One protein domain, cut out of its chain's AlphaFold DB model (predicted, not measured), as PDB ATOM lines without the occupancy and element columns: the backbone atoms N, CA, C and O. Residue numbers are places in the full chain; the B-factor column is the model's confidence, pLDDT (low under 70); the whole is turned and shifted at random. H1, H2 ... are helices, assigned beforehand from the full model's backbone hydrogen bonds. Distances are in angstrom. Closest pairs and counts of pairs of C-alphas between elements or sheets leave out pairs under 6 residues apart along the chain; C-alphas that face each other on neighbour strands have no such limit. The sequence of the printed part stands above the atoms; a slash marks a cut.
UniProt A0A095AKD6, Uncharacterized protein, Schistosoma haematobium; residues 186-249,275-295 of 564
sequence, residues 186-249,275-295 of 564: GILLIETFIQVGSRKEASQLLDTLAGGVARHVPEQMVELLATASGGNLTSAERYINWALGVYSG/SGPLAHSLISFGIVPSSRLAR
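What this domain is: This is residues 186 to 249 and 275 to 295 of the 564 residues of an uncharacterized protein of Schistosoma haematobium (UniProt A0A095AKD6). One helix, H4, runs through the middle, with the antiparallel hairpin of H1 and H2 on one side of it and H7 beside it on the other. The longest helix, H5, folds back from the end of H4 at a slant, meeting residues 225 to 229 of H4 with its own residues 235 to 240; its first residues, 234 to 236, pack on H2 and its later ones, 242 to 247, on H6, which also meets residues 218 to 222 of H4, while short H3 makes the corner between H2 and H4. The printed part has 85 residues with seven named helices, H1 to H7 in chain order, and no named strand: an all-helix domain. It is compact, with a radius of gyration of the C-alphas of 11.8 A, yet elongated in outline, spanning 37 by 24 by 17 A.

How they stand to each other: The longest helix, H5, residues 234 to 249, touches H4, residues 218 to 230, at a steep tilt of 52 degrees, opposite ways; the closest C-alphas, of Leu 225 and Ala 236, are 5.4 A apart. With residues 234 to 236 alone H5 touches H2, residues 199 to 211, closest at the C-alphas of Ser 203 and Ser 235, 5.8 A; the tilt of 37 degrees is only just steep. H6, residues 276 to 284, touches H5 about perpendicular, at 74 degrees, with the C-alphas of Ala 243 and Ala 279 closest at 4.7 A. H4 is the hub, touching six helices. H7, residues 287 to 295, touches it at a shallow tilt of 30 degrees, the same way, with the C-alphas of Ala 226 and Ser 291 closest at 4.1 A. H1, residues 186 to 196, H2 and H4 form an up-and-down bundle, each running against the one before it. H1 and H2 are a helical hairpin at 13 degrees, closest at the C-alphas of Ile 190 and Ala 202, 5.3 A. H3, residues 213 to 216, and H4 only just touch, only at the corner, with 3 pairs of C-alphas within 8 A, closest at Ala 214 and Met 221, 5.1 A. H1 and H7 are apart. Every O i to N i+4 pair is within hydrogen-bond range in H1, H2, H4, H5, H6 and H7; H3 is too short for such a pair.

Where its parts are: H5 measures 22.5 A from C-alpha 234 at (111.243, -94.270, -35.116) to C-alpha 249. H4 measures 18.2 A, H2 17.9 A and H1 15.4 A, beginning at C-alpha 186 (111.794, -109.692, -43.618). H7 ends at C-alpha 295 (116.485, -101.458, -26.581).

The domain as a whole: The C-alphas farthest apart, of Val 196 and Gly 249, are 38.2 A apart. Residues 250 to 274 are not printed, and C-alphas 249 and 275 are 13.0 A apart across this cut, between H5 and H6. The links printed whole are tight. The mean pLDDT of the printed part is 85.6, and residues 247 to 249 are under 70.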
ATOM      1  N   GLY A 186     111.860-111.139 -43.806       84.69
ATOM      2  CA  GLY A 186     111.794-109.692 -43.618       84.69
ATOM      3  C   GLY A 186     112.529-109.199 -42.371       84.69
ATOM      4  O   GLY A 186     113.260-108.212 -42.457       84.69
ATOM      5  N   ILE A 187     112.389-109.900 -41.242       83.19
ATOM      6  CA  ILE A 187     113.093-109.605 -39.985       83.19
ATOM      7  C   ILE A 187     114.606-109.710 -40.197       83.19
ATOM      8  O   ILE A 187     115.316-108.748 -39.909       83.19
ATOM      9  N   LEU A 188     115.088-110.797 -40.814       80.31
ATOM     10  CA  LEU A 188     116.509-110.973 -41.140       80.31
ATOM     11  C   LEU A 188     117.058-109.817 -42.000       80.31
ATOM     12  O   LEU A 188     118.148-109.292 -41.761       80.31
ATOM     13  N   LEU A 189     116.296-109.371 -43.001       84.25
ATOM     14  CA  LEU A 189     116.692-108.229 -43.824       84.25
ATOM     15  C   LEU A 189     116.716-106.912 -43.023       84.25
ATOM     16  O   LEU A 189     117.616-106.094 -43.207       84.25
ATOM     17  N   ILE A 190     115.773-106.694 -42.108       84.75
ATOM     18  CA  ILE A 190     115.795-105.511 -41.234       84.75
ATOM     19  C   ILE A 190     117.012-105.527 -40.311       84.75
ATOM     20  O   ILE A 190     117.686-104.503 -40.199       84.75
ATOM     21  N   GLU A 191     117.333-106.667 -39.700       81.88
ATOM     22  CA  GLU A 191     118.524-106.816 -38.859       81.88
ATOM     23  C   GLU A 191     119.791-106.451 -39.626       81.88
ATOM     24  O   GLU A 191     120.600-105.654 -39.153       81.88
ATOM     25  N   THR A 192     119.933-106.966 -40.850       78.25
ATOM     26  CA  THR A 192     121.096-106.659 -41.693       78.25
ATOM     27  C   THR A 192     121.143-105.180 -42.091       78.25
ATOM     28  O   THR A 192     122.214-104.575 -42.028       78.25
ATOM     29  N   PHE A 193     120.013-104.534 -42.406       81.56
ATOM     30  CA  PHE A 193     119.987-103.085 -42.644       81.56
ATOM     31  C   PHE A 193     120.373-102.267 -41.406       81.56
ATOM     32  O   PHE A 193     121.110-101.287 -41.535       81.56
ATOM     33  N   ILE A 194     119.906-102.654 -40.214       80.94
ATOM     34  CA  ILE A 194     120.268-101.996 -38.950       80.94
ATOM     35  C   ILE A 194     121.771-102.139 -38.698       80.94
ATOM     36  O   ILE A 194     122.433-101.147 -38.398       80.94
ATOM     37  N   GLN A 195     122.317-103.344 -38.876       75.12
ATOM     38  CA  GLN A 195     123.742-103.634 -38.686       75.12
ATOM     39  C   GLN A 195     124.643-102.852 -39.653       75.12
ATOM     40  O   GLN A 195     125.725-102.425 -39.262       75.12
ATOM     41  N   VAL A 196     124.204-102.645 -40.899       77.62
ATOM     42  CA  VAL A 196     124.931-101.848 -41.908       77.62
ATOM     43  C   VAL A 196     124.753-100.334 -41.689       77.62
ATOM     44  O   VAL A 196     125.505 -99.533 -42.239       77.62
ATOM     45  N   GLY A 197     123.793 -99.914 -40.858       81.19
ATOM     46  CA  GLY A 197     123.502 -98.505 -40.570       81.19
ATOM     47  C   GLY A 197     122.486 -97.850 -41.518       81.19
ATOM     48  O   GLY A 197     122.192 -96.660 -41.380       81.19
ATOM     49  N   SER A 198     121.885 -98.613 -42.433       85.94
ATOM     50  CA  SER A 198     120.873 -98.167 -43.406       85.94
ATOM     51  C   SER A 198     119.478 -98.029 -42.773       85.94
ATOM     52  O   SER A 198     118.524 -98.734 -43.110       85.94
ATOM     53  N   ARG A 199     119.341 -97.118 -41.798       88.19
ATOM     54  CA  ARG A 199     118.120 -96.971 -40.975       88.19
ATOM     55  C   ARG A 199     116.888 -96.503 -41.756       88.19
ATOM     56  O   ARG A 199     115.761 -96.811 -41.364       88.19
ATOM     57  N   LYS A 200     117.077 -95.747 -42.844       89.00
ATOM     58  CA  LYS A 200     115.972 -95.250 -43.683       89.00
ATOM     59  C   LYS A 200     115.316 -96.400 -44.442       89.00
ATOM     60  O   LYS A 200     114.096 -96.529 -44.419       89.00
ATOM     61  N   GLU A 201     116.128 -97.252 -45.055       89.44
ATOM     62  CA  GLU A 201     115.711 -98.458 -45.765       89.44
ATOM     63  C   GLU A 201     115.047 -99.447 -44.806       89.44
ATOM     64  O   GLU A 201     113.971 -99.960 -45.115       89.44
ATOM     65  N   ALA A 202     115.625 -99.640 -43.615       89.56
ATOM     66  CA  ALA A 202     115.034-100.478 -42.573       89.56
ATOM     67  C   ALA A 202     113.640 -99.977 -42.154       89.56
ATOM     68  O   ALA A 202     112.711-100.768 -42.024       89.56
ATOM     69  N   SER A 203     113.472 -98.659 -41.999       91.56
ATOM     70  CA  SER A 203     112.197 -98.046 -41.600       91.56
ATOM     71  C   SER A 203     111.130 -98.146 -42.699       91.56
ATOM     72  O   SER A 203     109.971 -98.430 -42.411       91.56
ATOM     73  N   GLN A 204     111.510 -97.965 -43.970       91.88
ATOM     74  CA  GLN A 204     110.606 -98.169 -45.111       91.88
ATOM     75  C   GLN A 204     110.159 -99.630 -45.226       91.88
ATOM     76  O   GLN A 204     108.984 -99.904 -45.481       91.88
ATOM     77  N   LEU A 205     111.092-100.566 -45.036       91.94
ATOM     78  CA  LEU A 205     110.788-101.991 -45.057       91.94
ATOM     79  C   LEU A 205     109.874-102.378 -43.891       91.94
ATOM     80  O   LEU A 205     108.893-103.083 -44.108       91.94
ATOM     81  N   LEU A 206     110.142-101.865 -42.689       93.19
ATOM     82  CA  LEU A 206     109.285-102.064 -41.525       93.19
ATOM     83  C   LEU A 206     107.847-101.614 -41.798       93.19
ATOM     84  O   LEU A 206     106.927-102.399 -41.595       93.19
ATOM     85  N   ASP A 207     107.653-100.386 -42.291       91.62
ATOM     86  CA  ASP A 207     106.317 -99.854 -42.594       91.62
ATOM     87  C   ASP A 207     105.589-100.738 -43.633       91.62
ATOM     88  O   ASP A 207     104.376-100.940 -43.550       91.62
ATOM     89  N   THR A 208     106.331-101.314 -44.589       91.75
ATOM     90  CA  THR A 208     105.791-102.231 -45.609       91.75
ATOM     91  C   THR A 208     105.351-103.564 -44.996       91.75
ATOM     92  O   THR A 208     104.229-104.012 -45.231       91.75
ATOM     93  N   LEU A 209     106.203-104.187 -44.175       91.62
ATOM     94  CA  LEU A 209     105.920-105.479 -43.544       91.62
ATOM     95  C   LEU A 209     104.801-105.371 -42.499       91.62
ATOM     96  O   LEU A 209     103.867-106.174 -42.517       91.62
ATOM     97  N   ALA A 210     104.848-104.346 -41.641       89.81
ATOM     98  CA  ALA A 210     103.827-104.058 -40.632       89.81
ATOM     99  C   ALA A 210     102.477-103.649 -41.256       89.81
ATOM    100  O   ALA A 210     101.407-103.928 -40.710       89.81
ATOM    101  N   GLY A 211     102.509-102.999 -42.423       86.38
ATOM    102  CA  GLY A 211     101.322-102.664 -43.208       86.38
ATOM    103  C   GLY A 211     100.679-103.850 -43.940       86.38
ATOM    104  O   GLY A 211      99.516-103.741 -44.323       86.38
ATOM    105  N   GLY A 212     101.403-104.959 -44.113       87.81
ATOM    106  CA  GLY A 212     100.978-106.121 -44.895       87.81
ATOM    107  C   GLY A 212     101.106-107.428 -44.115       87.81
ATOM    108  O   GLY A 212     100.322-107.693 -43.205       87.81
ATOM    109  N   VAL A 213     102.099-108.244 -44.486       87.38
ATOM    110  CA  VAL A 213     102.258-109.641 -44.042       87.38
ATOM    111  C   VAL A 213     102.271-109.826 -42.519       87.38
ATOM    112  O   VAL A 213     101.739-110.819 -42.027       87.38
ATOM    113  N   ALA A 214     102.793-108.860 -41.753       89.00
ATOM    114  CA  ALA A 214     102.912-108.994 -40.301       89.00
ATOM    115  C   ALA A 214     101.564-109.024 -39.571       89.00
ATOM    116  O   ALA A 214     101.442-109.640 -38.516       89.00
ATOM    117  N   ARG A 215     100.519-108.442 -40.167       89.00
ATOM    118  CA  ARG A 215      99.165-108.431 -39.593       89.00
ATOM    119  C   ARG A 215      98.562-109.829 -39.470       89.00
ATOM    120  O   ARG A 215      97.673-110.035 -38.651       89.00
ATOM    121  N   HIS A 216      99.034-110.769 -40.286       88.06
ATOM    122  CA  HIS A 216      98.573-112.153 -40.278       88.06
ATOM    123  C   HIS A 216      99.291-113.014 -39.234       88.06
ATOM    124  O   HIS A 216      98.811-114.102 -38.928       88.06
ATOM    125  N   VAL A 217     100.413-112.542 -38.674       89.75
ATOM    126  CA  VAL A 217     101.233-113.298 -37.715       89.75
ATOM    127  C   VAL A 217     101.637-112.390 -36.541       89.75
ATOM    128  O   VAL A 217     102.790-111.960 -36.458       89.75
ATOM    129  N   PRO A 218     100.705-112.069 -35.618       89.88
ATOM    130  CA  PRO A 218     100.937-111.063 -34.578       89.88
ATOM    131  C   PRO A 218     102.120-111.370 -33.649       89.88
ATOM    132  O   PRO A 218     102.818-110.451 -33.237       89.88
ATOM    133  N   GLU A 219     102.388-112.644 -33.351       88.25
ATOM    134  CA  GLU A 219     103.539-113.049 -32.528       88.25
ATOM    135  C   GLU A 219     104.876-112.647 -33.181       88.25
ATOM    136  O   GLU A 219     105.711-112.001 -32.556       88.25
ATOM    137  N   GLN A 220     105.052-112.925 -34.474       88.62
ATOM    138  CA  GLN A 220     106.250-112.512 -35.219       88.62
ATOM    139  C   GLN A 220     106.253-111.010 -35.538       88.62
ATOM    140  O   GLN A 220     107.309-110.411 -35.728       88.62
ATOM    141  N   MET A 221     105.087-110.360 -35.570       93.56
ATOM    142  CA  MET A 221     105.016-108.899 -35.638       93.56
ATOM    143  C   MET A 221     105.590-108.251 -34.370       93.56
ATOM    144  O   MET A 221     106.225-107.201 -34.468       93.56
ATOM    145  N   VAL A 222     105.419-108.876 -33.197       91.38
ATOM    146  CA  VAL A 222     106.094-108.432 -31.968       91.38
ATOM    147  C   VAL A 222     107.608-108.533 -32.106       91.38
ATOM    148  O   VAL A 222     108.299-107.565 -31.793       91.38
ATOM    149  N   GLU A 223     108.115-109.647 -32.633       89.94
ATOM    150  CA  GLU A 223     109.545-109.831 -32.909       89.94
ATOM    151  C   GLU A 223     110.077-108.751 -33.867       89.94
ATOM    152  O   GLU A 223     111.031-108.049 -33.540       89.94
ATOM    153  N   LEU A 224     109.392-108.529 -34.994       92.19
ATOM    154  CA  LEU A 224     109.706-107.484 -35.972       92.19
ATOM    155  C   LEU A 224     109.833-106.096 -35.323       92.19
ATOM    156  O   LEU A 224     110.808-105.373 -35.550       92.19
ATOM    157  N   LEU A 225     108.829-105.708 -34.536       93.44
ATOM    158  CA  LEU A 225     108.774-104.396 -33.896       93.44
ATOM    159  C   LEU A 225     109.804-104.261 -32.770       93.44
ATOM    160  O   LEU A 225     110.403-103.196 -32.628       93.44
ATOM    161  N   ALA A 226     110.049-105.326 -32.005       89.88
ATOM    162  CA  ALA A 226     111.082-105.351 -30.978       89.88
ATOM    163  C   ALA A 226     112.479-105.192 -31.598       89.88
ATOM    164  O   ALA A 226     113.234-104.317 -31.173       89.88
ATOM    165  N   THR A 227     112.793-105.948 -32.654       86.62
ATOM    166  CA  THR A 227     114.053-105.831 -33.406       86.62
ATOM    167  C   THR A 227     114.256-104.417 -33.945       86.62
ATOM    168  O   THR A 227     115.324-103.821 -33.782       86.62
ATOM    169  N   ALA A 228     113.213-103.825 -34.528       89.88
ATOM    170  CA  ALA A 228     113.269-102.458 -35.027       89.88
ATOM    171  C   ALA A 228     113.419-101.397 -33.918       89.88
ATOM    172  O   ALA A 228     114.159-100.425 -34.103       89.88
ATOM    173  N   SER A 229     112.764-101.578 -32.766       90.31
ATOM    174  CA  SER A 229     112.922-100.702 -31.593       90.31
ATOM    175  C   SER A 229     114.346-100.791 -31.029       90.31
ATOM    176  O   SER A 229     114.969 -99.760 -30.786       90.31
ATOM    177  N   GLY A 230     114.934-101.991 -30.951       85.62
ATOM    178  CA  GLY A 230     116.351-102.175 -30.605       85.62
ATOM    179  C   GLY A 230     117.309-101.461 -31.571       85.62
ATOM    180  O   GLY A 230     118.319-100.899 -31.153       85.62
ATOM    181  N   GLY A 231     116.954-101.388 -32.858       84.00
ATOM    182  CA  GLY A 231     117.654-100.586 -33.869       84.00
ATOM    183  C   GLY A 231     117.428 -99.069 -33.782       84.00
ATOM    184  O   GLY A 231     117.961 -98.330 -34.616       84.00
ATOM    185  N   ASN A 232     116.653 -98.590 -32.802       86.75
ATOM    186  CA  ASN A 232     116.204 -97.202 -32.649       86.75
ATOM    187  C   ASN A 232     115.490 -96.656 -33.900       86.75
ATOM    188  O   ASN A 232     115.703 -95.508 -34.307       86.75
ATOM    189  N   LEU A 233     114.662 -97.482 -34.549       89.19
ATOM    190  CA  LEU A 233     113.847 -97.048 -35.683       89.19
ATOM    191  C   LEU A 233     112.578 -96.353 -35.183       89.19
ATOM    192  O   LEU A 233     111.715 -96.975 -34.566       89.19
ATOM    193  N   THR A 234     112.413 -95.073 -35.522       85.94
ATOM    194  CA  THR A 234     111.243 -94.270 -35.116       85.94
ATOM    195  C   THR A 234     109.920 -94.842 -35.621       85.94
ATOM    196  O   THR A 234     108.881 -94.643 -34.998       85.94
ATOM    197  N   SER A 235     109.942 -95.576 -36.740       86.50
ATOM    198  CA  SER A 235     108.777 -96.305 -37.241       86.50
ATOM    199  C   SER A 235     108.221 -97.289 -36.212       86.50
ATOM    200  O   SER A 235     107.007 -97.329 -36.048       86.50
ATOM    201  N   ALA A 236     109.075 -98.027 -35.493       89.62
ATOM    202  CA  ALA A 236     108.641 -99.030 -34.521       89.62
ATOM    203  C   ALA A 236     107.871 -98.400 -33.354       89.62
ATOM    204  O   ALA A 236     106.792 -98.872 -33.005       89.62
ATOM    205  N   GLU A 237     108.368 -97.279 -32.826       86.69
ATOM    206  CA  GLU A 237     107.730 -96.555 -31.719       86.69
ATOM    207  C   GLU A 237     106.323 -96.058 -32.088       86.69
ATOM    208  O   GLU A 237     105.416 -96.099 -31.264       86.69
ATOM    209  N   ARG A 238     106.087 -95.677 -33.353       87.75
ATOM    210  CA  ARG A 238     104.735 -95.313 -33.823       87.75
ATOM    211  C   ARG A 238     103.754 -96.481 -33.712       87.75
ATOM    212  O   ARG A 238     102.623 -96.280 -33.284       87.75
ATOM    213  N   TYR A 239     104.177 -97.691 -34.079       87.88
ATOM    214  CA  TYR A 239     103.343 -98.893 -33.980       87.88
ATOM    215  C   TYR A 239     103.117 -99.327 -32.526       87.88
ATOM    216  O   TYR A 239     102.006 -99.725 -32.180       87.88
ATOM    217  N   ILE A 240     104.141 -99.218 -31.675       86.19
ATOM    218  CA  ILE A 240     104.046 -99.545 -30.244       86.19
ATOM    219  C   ILE A 240     103.086 -98.572 -29.544       86.19
ATOM    220  O   ILE A 240     102.146 -99.010 -28.883       86.19
ATOM    221  N   ASN A 241     103.257 -97.265 -29.761       84.94
ATOM    222  CA  ASN A 241     102.386 -96.235 -29.187       84.94
ATOM    223  C   ASN A 241     100.953 -96.331 -29.712       84.94
ATOM    224  O   ASN A 241     100.011 -96.120 -28.957       84.94
ATOM    225  N   TRP A 242     100.769 -96.694 -30.985       86.94
ATOM    226  CA  TRP A 242      99.443 -96.985 -31.524       86.94
ATOM    227  C   TRP A 242      98.770 -98.150 -30.782       86.94
ATOM    228  O   TRP A 242      97.620 -98.017 -30.369       86.94
ATOM    229  N   ALA A 243      99.477 -99.269 -30.576       83.19
ATOM    230  CA  ALA A 243      98.916-100.431 -29.887       83.19
ATOM    231  C   ALA A 243      98.526-100.095 -28.438       83.19
ATOM    232  O   ALA A 243      97.460-100.500 -27.979       83.19
ATOM    233  N   LEU A 244      99.357 -99.299 -27.757       80.88
ATOM    234  CA  LEU A 244      99.074 -98.766 -26.423       80.88
ATOM    235  C   LEU A 244      97.855 -97.829 -26.419       80.88
ATOM    236  O   LEU A 244      96.957 -98.007 -25.604       80.88
ATOM    237  N   GLY A 245      97.790 -96.877 -27.354       77.81
ATOM    238  CA  GLY A 245      96.721 -95.877 -27.432       77.81
ATOM    239  C   GLY A 245      95.343 -96.464 -27.753       77.81
ATOM    240  O   GLY A 245      94.339 -96.066 -27.164       77.81
ATOM    241  N   VAL A 246      95.285 -97.455 -28.650       74.12
ATOM    242  CA  VAL A 246      94.046 -98.204 -28.939       74.12
ATOM    243  C   VAL A 246      93.573 -98.974 -27.708       74.12
ATOM    244  O   VAL A 246      92.373 -99.075 -27.460       74.12
ATOM    245  N   TYR A 247      94.507 -99.501 -26.920       62.88
ATOM    246  CA  TYR A 247      94.177-100.246 -25.715       62.88
ATOM    247  C   TYR A 247      93.685 -99.324 -24.586       62.88
ATOM    248  O   TYR A 247      92.658 -99.618 -23.974       62.88
ATOM    249  N   SER A 248      94.342 -98.180 -24.353       62.75
ATOM    250  CA  SER A 248      93.911 -97.195 -23.347       62.75
ATOM    251  C   SER A 248      92.550 -96.569 -23.676       62.75
ATOM    252  O   SER A 248      91.764 -96.290 -22.774       62.75
ATOM    253  N   GLY A 249      92.240 -96.393 -24.966       54.88
ATOM    254  CA  GLY A 249      90.957 -95.852 -25.428       54.88
ATOM    255  C   GLY A 249      89.765 -96.801 -25.262       54.88
ATOM    256  O   GLY A 249      88.638 -96.336 -25.188       54.88
ATOM    257  N   SER A 275      93.327-102.889 -36.803       77.31
ATOM    258  CA  SER A 275      92.137-103.237 -36.027       77.31
ATOM    259  C   SER A 275      92.435-103.305 -34.523       77.31
ATOM    260  O   SER A 275      93.535-103.677 -34.115       77.31
ATOM    261  N   GLY A 276      91.437-102.996 -33.688       79.94
ATOM    262  CA  GLY A 276      91.529-103.152 -32.229       79.94
ATOM    263  C   GLY A 276      91.952-104.558 -31.767       79.94
ATOM    264  O   GLY A 276      92.847-104.662 -30.932       79.94
ATOM    265  N   PRO A 277      91.409-105.651 -32.343       83.31
ATOM    266  CA  PRO A 277      91.845-107.011 -32.023       83.31
ATOM    267  C   PRO A 277      93.343-107.254 -32.238       83.31
ATOM    268  O   PRO A 277      93.966-107.929 -31.424       83.31
ATOM    269  N   LEU A 278      93.940-106.671 -33.284       85.44
ATOM    270  CA  LEU A 278      95.378-106.793 -33.521       85.44
ATOM    271  C   LEU A 278      96.182-106.110 -32.408       85.44
ATOM    272  O   LEU A 278      97.146-106.695 -31.923       85.44
ATOM    273  N   ALA A 279      95.772-104.915 -31.964       83.75
ATOM    274  CA  ALA A 279      96.412-104.238 -30.833       83.75
ATOM    275  C   ALA A 279      96.375-105.113 -29.570       83.75
ATOM    276  O   ALA A 279      97.411-105.322 -28.943       83.75
ATOM    277  N   HIS A 280      95.221-105.712 -29.254       82.88
ATOM    278  CA  HIS A 280      95.096-106.647 -28.131       82.88
ATOM    279  C   HIS A 280      96.036-107.853 -28.262       82.88
ATOM    280  O   HIS A 280      96.715-108.191 -27.293       82.88
ATOM    281  N   SER A 281      96.135-108.465 -29.449       86.75
ATOM    282  CA  SER A 281      97.064-109.577 -29.685       86.75
ATOM    283  C   SER A 281      98.525-109.174 -29.469       86.75
ATOM    284  O   SER A 281      99.266-109.899 -28.807       86.75
ATOM    285  N   LEU A 282      98.947-108.010 -29.973       87.75
ATOM    286  CA  LEU A 282     100.319-107.517 -29.790       87.75
ATOM    287  C   LEU A 282     100.649-107.283 -28.308       87.75
ATOM    288  O   LEU A 282     101.742-107.630 -27.858       87.75
ATOM    289  N   ILE A 283      99.700-106.741 -27.539       85.50
ATOM    290  CA  ILE A 283      99.850-106.560 -26.090       85.50
ATOM    291  C   ILE A 283      99.951-107.917 -25.383       85.50
ATOM    292  O   ILE A 283     100.877-108.109 -24.596       85.50
ATOM    293  N   SER A 284      99.096-108.892 -25.718       83.69
ATOM    294  CA  SER A 284      99.150-110.231 -25.106       83.69
ATOM    295  C   SER A 284     100.417-111.021 -25.447       83.69
ATOM    296  O   SER A 284     100.883-111.827 -24.640       83.69
ATOM    297  N   PHE A 285     101.005-110.762 -26.619       86.44
ATOM    298  CA  PHE A 285     102.308-111.297 -27.027       86.44
ATOM    299  C   PHE A 285     103.492-110.461 -26.514       86.44
ATOM    300  O   PHE A 285     104.641-110.750 -26.837       86.44
ATOM    301  N   GLY A 286     103.247-109.457 -25.669       86.31
ATOM    302  CA  GLY A 286     104.292-108.752 -24.938       86.31
ATOM    303  C   GLY A 286     105.095-107.766 -25.776       86.31
ATOM    304  O   GLY A 286     106.302-107.640 -25.570       86.31
ATOM    305  N   ILE A 287     104.450-107.028 -26.687       88.62
ATOM    306  CA  ILE A 287     105.110-105.997 -27.508       88.62
ATOM    307  C   ILE A 287     105.915-104.978 -26.686       88.62
ATOM    308  O   ILE A 287     107.030-104.603 -27.059       88.62
ATOM    309  N   VAL A 288     105.386-104.554 -25.538       87.38
ATOM    310  CA  VAL A 288     106.032-103.561 -24.672       87.38
ATOM    311  C   VAL A 288     107.271-104.132 -23.975       87.38
ATOM    312  O   VAL A 288     108.358-103.604 -24.213       87.38
ATOM    313  N   PRO A 289     107.191-105.215 -23.177       88.75
ATOM    314  CA  PRO A 289     108.389-105.782 -22.562       88.75
ATOM    315  C   PRO A 289     109.418-106.246 -23.607       88.75
ATOM    316  O   PRO A 289     110.612-106.038 -23.401       88.75
ATOM    317  N   SER A 290     108.988-106.774 -24.762       88.56
ATOM    318  CA  SER A 290     109.892-107.185 -25.850       88.56
ATOM    319  C   SER A 290     110.672-106.010 -26.446       88.56
ATOM    320  O   SER A 290     111.887-106.100 -26.621       88.56
ATOM    321  N   SER A 291     109.999-104.892 -26.735       87.25
ATOM    322  CA  SER A 291     110.649-103.692 -27.279       87.25
ATOM    323  C   SER A 291     111.588-103.037 -26.266       87.25
ATOM    324  O   SER A 291     112.738-102.751 -26.605       87.25
ATOM    325  N   ARG A 292     111.166-102.887 -24.999       89.31
ATOM    326  CA  ARG A 292     112.037-102.380 -23.920       89.31
ATOM    327  C   ARG A 292     113.287-103.254 -23.763       89.31
ATOM    328  O   ARG A 292     114.400-102.731 -23.710       89.31
ATOM    329  N   LEU A 293     113.123-104.578 -23.777       87.94
ATOM    330  CA  LEU A 293     114.233-105.526 -23.690       87.94
ATOM    331  C   LEU A 293     115.179-105.431 -24.898       87.94
ATOM    332  O   LEU A 293     116.398-105.460 -24.727       87.94
ATOM    333  N   ALA A 294     114.650-105.278 -26.113       85.62
ATOM    334  CA  ALA A 294     115.462-105.109 -27.318       85.62
ATOM    335  C   ALA A 294     116.296-103.817 -27.286       85.62
ATOM    336  O   ALA A 294     117.484-103.842 -27.621       85.62
ATOM    337  N   ARG A 295     115.727-102.701 -26.806       86.44
ATOM    338  CA  ARG A 295     116.485-101.458 -26.581       86.44
ATOM    339  C   ARG A 295     117.560-101.626 -25.518       86.44
ATOM    340  O   ARG A 295     118.666-101.117 -25.693       86.44
TER     341      ARG A 295